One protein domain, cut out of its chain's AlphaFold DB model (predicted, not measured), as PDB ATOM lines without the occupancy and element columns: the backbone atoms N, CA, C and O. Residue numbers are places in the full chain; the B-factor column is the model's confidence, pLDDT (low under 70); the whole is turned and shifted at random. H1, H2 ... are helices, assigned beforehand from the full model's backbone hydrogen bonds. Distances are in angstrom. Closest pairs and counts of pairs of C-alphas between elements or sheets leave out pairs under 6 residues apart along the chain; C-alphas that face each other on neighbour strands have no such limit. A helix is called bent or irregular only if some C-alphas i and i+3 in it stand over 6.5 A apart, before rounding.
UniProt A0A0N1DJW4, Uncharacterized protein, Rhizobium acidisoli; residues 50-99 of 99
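What this domain is: This is residues 50 to 99 of the 99 residues of an uncharacterized protein of Rhizobium acidisoli (UniProt A0A0N1DJW4). One long helix, H3, makes the long arm of an open J, and the short helices H2 and H1 make its hook: H2 sits at the bend near the first turns of H3, and H1 is a short arm across an open gap from H3. The far part of the long arm, residues 84 to 99, sticks out free, and so do residues 52 to 57 of the short arm. The printed part has 50 residues with three named helices, in the order H1, H2, H3 along the chain, and no named strand; the class is all helix. The whole is only just loose, close to extended, with a radius of gyration of the C-alphas of 14.4 A, and the C-alphas span 48 by 21 by 12 A along their three main axes.

Where its parts are: H3, residues 70 to 96, is the longest helix, with 27 residues and 38.9 A from first to last C-alpha. It begins at C-alpha 70, at (-1.042, 25.771, -4.301), and ends at C-alpha 96, at (27.381, 50.895, -12.852). Before it comes H2, residues 62 to 66, which measures 6.0 A from first to last C-alpha. H1, residues 50 to 60, measures 15.8 A and begins at C-alpha 50, at (23.026, 34.349, 4.305). H1 is neither bent nor irregular, but only just: C-alphas 53 and 56 are 6.0 A apart.

How they stand to each other: H3 only just touches H2, with 3 pairs of C-alphas within 8 A. The closest C-alphas of the two are those of Ile 65 and Trp 73, 6.4 A apart, and H3 touches H2 with residues 73 to 76 alone. Their centres are 18.5 A apart. H1 and H2 meet only through their link, which is Ser 61. H1 and H3 are apart, with no C-alpha of the one within 8 A of the other. Every O i to N i+4 pair is within hydrogen-bond range in H2 and H3, and 6 of 7 are in H1.

The domain as a whole: The two C-alphas farthest apart are those of Asp 69 and His 99, at 48.3 A. The first and last printed C-alphas, those of Ala 50 and His 99, are 29.6 A apart. The printed part has no cut, and it ends at residue 99, the chain's last residue. The links H1 to H2 and H2 to H3 are tight, with 1 and 3 residues. The mean pLDDT of the printed part is 81.6, and confidence is low, under 70, in residues 93 to 99, of which 93 to 96 belong to H3.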
ATOM      1  N   ALA A  50      24.462  34.620   4.214       76.00
ATOM      2  CA  ALA A  50      23.026  34.349   4.305       76.00
ATOM      3  C   ALA A  50      22.519  33.554   3.089       76.00
ATOM      4  O   ALA A  50      21.842  32.541   3.252       76.00
ATOM      5  N   LEU A  51      22.900  33.965   1.874       76.75
ATOM      6  CA  LEU A  51      22.578  33.248   0.634       76.75
ATOM      7  C   LEU A  51      23.258  31.876   0.569       76.75
ATOM      8  O   LEU A  51      22.640  30.908   0.131       76.75
ATOM      9  N   ASP A  52      24.487  31.780   1.078       79.12
ATOM     10  CA  ASP A  52      25.263  30.537   1.132       79.12
ATOM     11  C   ASP A  52      24.630  29.482   2.037       79.12
ATOM     12  O   ASP A  52      24.813  28.290   1.808       79.12
ATOM     13  N   ARG A  53      23.858  29.902   3.042       81.69
ATOM     14  CA  ARG A  53      23.077  28.998   3.897       81.69
ATOM     15  C   ARG A  53      21.686  28.732   3.333       81.69
ATOM     16  O   ARG A  53      21.193  27.609   3.423       81.69
ATOM     17  N   LEU A  54      21.061  29.748   2.741       84.88
ATOM     18  CA  LEU A  54      19.687  29.677   2.257       84.88
ATOM     19  C   LEU A  54      19.553  28.784   1.013       84.88
ATOM     20  O   LEU A  54      18.659  27.943   0.964       84.88
ATOM     21  N   LEU A  55      20.443  28.913   0.022       86.38
ATOM     22  CA  LEU A  55      20.328  28.163  -1.238       86.38
ATOM     23  C   LEU A  55      20.463  26.640  -1.056       86.38
ATOM     24  O   LEU A  55      19.639  25.916  -1.622       86.38
ATOM     25  N   PRO A  56      21.421  26.114  -0.263       88.44
ATOM     26  CA  PRO A  56      21.470  24.684   0.037       88.44
ATOM     27  C   PRO A  56      20.236  24.192   0.793       88.44
ATOM     28  O   PRO A  56      19.745  23.107   0.499       88.44
ATOM     29  N   MET A  57      19.707  24.999   1.721       88.50
ATOM     30  CA  MET A  57      18.506  24.651   2.480       88.50
ATOM     31  C   MET A  57      17.280  24.543   1.568       88.50
ATOM     32  O   MET A  57      16.575  23.540   1.610       88.50
ATOM     33  N   ILE A  58      17.064  25.515   0.675       86.56
ATOM     34  CA  ILE A  58      15.974  25.446  -0.311       86.56
ATOM     35  C   ILE A  58      16.179  24.245  -1.247       86.56
ATOM     36  O   ILE A  58      15.218  23.543  -1.554       86.56
ATOM     37  N   ARG A  59      17.423  23.968  -1.673       89.00
ATOM     38  CA  ARG A  59      17.734  22.817  -2.537       89.00
ATOM     39  C   ARG A  59      17.418  21.481  -1.858       89.00
ATOM     40  O   ARG A  59      16.895  20.589  -2.519       89.00
ATOM     41  N   ALA A  60      17.694  21.351  -0.561       90.56
ATOM     42  CA  ALA A  60      17.328  20.170   0.221       90.56
ATOM     43  C   ALA A  60      15.804  20.026   0.378       90.56
ATOM     44  O   ALA A  60      15.291  18.913   0.420       90.56
ATOM     45  N   SER A  61      15.076  21.142   0.393       89.19
ATOM     46  CA  SER A  61      13.620  21.173   0.547       89.19
ATOM     47  C   SER A  61      12.837  21.096  -0.771       89.19
ATOM     48  O   SER A  61      11.619  21.260  -0.742       89.19
ATOM     49  N   ILE A  62      13.475  20.840  -1.924       88.69
ATOM     50  CA  ILE A  62      12.811  20.872  -3.246       88.69
ATOM     51  C   ILE A  62      11.563  19.990  -3.298       88.69
ATOM     52  O   ILE A  62      10.524  20.433  -3.780       88.69
ATOM     53  N   GLU A  63      11.655  18.755  -2.807       86.50
ATOM     54  CA  GLU A  63      10.529  17.815  -2.809       86.50
ATOM     55  C   GLU A  63       9.386  18.306  -1.919       86.50
ATOM     56  O   GLU A  63       8.235  18.315  -2.345       86.50
ATOM     57  N   SER A  64       9.707  18.803  -0.723       89.75
ATOM     58  CA  SER A  64       8.708  19.345   0.201       89.75
ATOM     59  C   SER A  64       8.021  20.593  -0.354       89.75
ATOM     60  O   SER A  64       6.824  20.762  -0.152       89.75
ATOM     61  N   ILE A  65       8.762  21.466  -1.036       87.50
ATOM     62  CA  ILE A  65       8.226  22.697  -1.625       87.50
ATOM     63  C   ILE A  65       7.356  22.366  -2.840       87.50
ATOM     64  O   ILE A  65       6.273  22.921  -2.987       87.50
ATOM     65  N   ALA A  66       7.801  21.449  -3.701       87.19
ATOM     66  CA  ALA A  66       7.029  21.036  -4.869       87.19
ATOM     67  C   ALA A  66       5.726  20.317  -4.487       87.19
ATOM     68  O   ALA A  66       4.753  20.396  -5.233       87.19
ATOM     69  N   ASN A  67       5.694  19.649  -3.329       90.31
ATOM     70  CA  ASN A  67       4.501  18.995  -2.793       90.31
ATOM     71  C   ASN A  67       3.622  19.914  -1.924       90.31
ATOM     72  O   ASN A  67       2.629  19.453  -1.365       90.31
ATOM     73  N   ALA A  68       3.996  21.183  -1.751       89.44
ATOM     74  CA  ALA A  68       3.190  22.127  -0.993       89.44
ATOM     75  C   ALA A  68       1.849  22.387  -1.696       89.44
ATOM     76  O   ALA A  68       1.741  22.269  -2.922       89.44
ATOM     77  N   ASP A  69       0.838  22.779  -0.918       90.75
ATOM     78  CA  ASP A  69      -0.420  23.268  -1.472       90.75
ATOM     79  C   ASP A  69      -0.192  24.481  -2.390       90.75
ATOM     80  O   ASP A  69       0.850  25.140  -2.354       90.75
ATOM     81  N   ASP A  70      -1.172  24.769  -3.240       85.69
ATOM     82  CA  ASP A  70      -1.042  25.771  -4.301       85.69
ATOM     83  C   ASP A  70      -0.788  27.187  -3.771       85.69
ATOM     84  O   ASP A  70      -0.100  27.977  -4.428       85.69
ATOM     85  N   ASP A  71      -1.308  27.516  -2.586       88.06
ATOM     86  CA  ASP A  71      -1.085  28.812  -1.953       88.06
ATOM     87  C   ASP A  71       0.341  28.927  -1.421       88.06
ATOM     88  O   ASP A  71       1.041  29.902  -1.721       88.06
ATOM     89  N   CYS A  72       0.805  27.909  -0.701       88.75
ATOM     90  CA  CYS A  72       2.164  27.826  -0.186       88.75
ATOM     91  C   CYS A  72       3.199  27.798  -1.323       88.75
ATOM     92  O   CYS A  72       4.158  28.575  -1.312       88.75
ATOM     93  N   TRP A  73       2.963  26.985  -2.357       87.50
ATOM     94  CA  TRP A  73       3.779  26.918  -3.570       87.50
ATOM     95  C   TRP A  73       3.916  28.290  -4.238       87.50
ATOM     96  O   TRP A  73       5.032  28.771  -4.458       87.50
ATOM     97  N   ARG A  74       2.790  28.963  -4.514       87.62
ATOM     98  CA  ARG A  74       2.787  30.301  -5.125       87.62
ATOM     99  C   ARG A  74       3.536  31.317  -4.278       87.62
ATOM    100  O   ARG A  74       4.279  32.138  -4.819       87.62
ATOM    101  N   ASN A  75       3.340  31.270  -2.964       89.75
ATOM    102  CA  ASN A  75       4.004  32.171  -2.038       89.75
ATOM    103  C   ASN A  75       5.526  31.989  -2.105       89.75
ATOM    104  O   ASN A  75       6.244  32.956  -2.338       89.75
ATOM    105  N   ILE A  76       6.012  30.748  -2.007       89.50
ATOM    106  CA  ILE A  76       7.447  30.433  -2.064       89.50
ATOM    107  C   ILE A  76       8.055  30.868  -3.399       89.50
ATOM    108  O   ILE A  76       9.095  31.527  -3.417       89.50
ATOM    109  N   ILE A  77       7.407  30.553  -4.523       88.69
ATOM    110  CA  ILE A  77       7.922  30.923  -5.845       88.69
ATOM    111  C   ILE A  77       8.014  32.438  -6.007       88.69
ATOM    112  O   ILE A  77       9.017  32.935  -6.523       88.69
ATOM    113  N   ARG A  78       7.015  33.186  -5.529       89.12
ATOM    114  CA  ARG A  78       7.051  34.651  -5.559       89.12
ATOM    115  C   ARG A  78       8.269  35.198  -4.810       89.12
ATOM    116  O   ARG A  78       8.992  36.015  -5.378       89.12
ATOM    117  N   GLU A  79       8.522  34.727  -3.590       90.69
ATOM    118  CA  GLU A  79       9.668  35.177  -2.785       90.69
ATOM    119  C   GLU A  79      11.007  34.849  -3.475       90.69
ATOM    120  O   GLU A  79      11.907  35.690  -3.545       90.69
ATOM    121  N   LEU A  80      11.138  33.657  -4.073       89.81
ATOM    122  CA  LEU A  80      12.347  33.270  -4.815       89.81
ATOM    123  C   LEU A  80      12.581  34.138  -6.060       89.81
ATOM    124  O   LEU A  80      13.717  34.520  -6.359       89.81
ATOM    125  N   LEU A  81      11.518  34.488  -6.784       87.75
ATOM    126  CA  LEU A  81      11.601  35.382  -7.940       87.75
ATOM    127  C   LEU A  81      11.952  36.817  -7.531       87.75
ATOM    128  O   LEU A  81      12.747  37.471  -8.210       87.75
ATOM    129  N   GLN A  82      11.418  37.301  -6.408       89.00
ATOM    130  CA  GLN A  82      11.786  38.600  -5.838       89.00
ATOM    131  C   GLN A  82      13.255  38.630  -5.403       89.00
ATOM    132  O   GLN A  82      13.963  39.606  -5.676       89.00
ATOM    133  N   LEU A  83      13.752  37.546  -4.801       86.94
ATOM    134  CA  LEU A  83      15.167  37.394  -4.477       86.94
ATOM    135  C   LEU A  83      16.036  37.454  -5.743       86.94
ATOM    136  O   LEU A  83      17.019  38.195  -5.784       86.94
ATOM    137  N   ARG A  84      15.635  36.755  -6.812       85.44
ATOM    138  CA  ARG A  84      16.326  36.784  -8.113       85.44
ATOM    139  C   ARG A  84      16.379  38.195  -8.698       85.44
ATOM    140  O   ARG A  84      17.445  38.643  -9.117       85.44
ATOM    141  N   ALA A  85      15.253  38.908  -8.702       86.00
ATOM    142  CA  ALA A  85      15.181  40.293  -9.166       86.00
ATOM    143  C   ALA A  85      16.092  41.222  -8.344       86.00
ATOM    144  O   ALA A  85      16.765  42.090  -8.900       86.00
ATOM    145  N   THR A  86      16.162  41.001  -7.031       85.06
ATOM    146  CA  THR A  86      17.032  41.763  -6.129       85.06
ATOM    147  C   THR A  86      18.508  41.522  -6.443       85.06
ATOM    148  O   THR A  86      19.263  42.482  -6.573       85.06
ATOM    149  N   LEU A  87      18.924  40.267  -6.642       81.56
ATOM    150  CA  LEU A  87      20.301  39.937  -7.027       81.56
ATOM    151  C   LEU A  87      20.680  40.508  -8.397       81.56
ATOM    152  O   LEU A  87      21.785  41.021  -8.562       81.56
ATOM    153  N   LEU A  88      19.759  40.481  -9.365       83.06
ATOM    154  CA  LEU A  88      19.959  41.106 -10.676       83.06
ATOM    155  C   LEU A  88      20.180  42.617 -10.571       83.06
ATOM    156  O   LEU A  88      21.091  43.140 -11.211       83.06
ATOM    157  N   ARG A  89      19.386  43.313  -9.746       82.00
ATOM    158  CA  ARG A  89      19.566  44.750  -9.492       82.00
ATOM    159  C   ARG A  89      20.911  45.041  -8.836       82.00
ATOM    160  O   ARG A  89      21.649  45.876  -9.335       82.00
ATOM    161  N   LEU A  90      21.268  44.288  -7.795       77.75
ATOM    162  CA  LEU A  90      22.562  44.442  -7.122       77.75
ATOM    163  C   LEU A  90      23.740  44.212  -8.079       77.75
ATOM    164  O   LEU A  90      24.738  44.923  -8.003       77.75
ATOM    165  N   LYS A  91      23.620  43.247  -9.000       74.75
ATOM    166  CA  LYS A  91      24.612  43.019 -10.056       74.75
ATOM    167  C   LYS A  91      24.721  44.223 -10.996       74.75
ATOM    168  O   LYS A  91      25.835  44.635 -11.302       74.75
ATOM    169  N   ALA A  92      23.592  44.780 -11.438       74.56
ATOM    170  CA  ALA A  92      23.566  45.950 -12.315       74.56
ATOM    171  C   ALA A  92      24.188  47.188 -11.639       74.56
ATOM    172  O   ALA A  92      25.046  47.845 -12.233       74.56
ATOM    173  N   ASP A  93      23.837  47.446 -10.378       69.31
ATOM    174  CA  ASP A  93      24.352  48.576  -9.595       69.31
ATOM    175  C   ASP A  93      25.871  48.461  -9.348       69.31
ATOM    176  O   ASP A  93      26.603  49.450  -9.435       69.31
ATOM    177  N   ALA A  94      26.376  47.241  -9.119       64.06
ATOM    178  CA  ALA A  94      27.809  46.971  -8.978       64.06
ATOM    179  C   ALA A  94      28.593  47.177 -10.286       64.06
ATOM    180  O   ALA A  94      29.760  47.562 -10.262       64.06
ATOM    181  N   THR A  95      27.966  46.939 -11.442       60.53
ATOM    182  CA  THR A  95      28.581  47.222 -12.748       60.53
ATOM    183  C   THR A  95      28.498  48.695 -13.156       60.53
ATOM    184  O   THR A  95      29.301  49.130 -13.977       60.53
ATOM    185  N   GLY A  96      27.566  49.464 -12.581       56.16
ATOM    186  CA  GLY A  96      27.381  50.895 -12.852       56.16
ATOM    187  C   GLY A  96      28.274  51.830 -12.027       56.16
ATOM    188  O   GLY A  96      28.437  52.988 -12.388       56.16
ATOM    189  N   THR A  97      28.899  51.341 -10.953       49.53
ATOM    190  CA  THR A  97      29.771  52.116 -10.042       49.53
ATOM    191  C   THR A  97      31.252  52.119 -10.456       49.53
ATOM    192  O   THR A  97      32.153  52.195  -9.623       49.53
ATOM    193  N   ARG A  98      31.524  52.067 -11.766       43.44
ATOM    194  CA  ARG A  98      32.822  52.433 -12.355       43.44
ATOM    195  C   ARG A  98      32.655  53.724 -13.155       43.44
ATOM    196  O   ARG A  98      32.518  53.650 -14.371       43.44
ATOM    197  N   HIS A  99      32.655  54.871 -12.487       39.56
ATOM    198  CA  HIS A  99      32.963  56.165 -13.099       39.56
ATOM    199  C   HIS A  99      33.533  57.114 -12.054       39.56
ATOM    200  O   HIS A  99      32.949  57.180 -10.950       39.56
TER     201      HIS A  99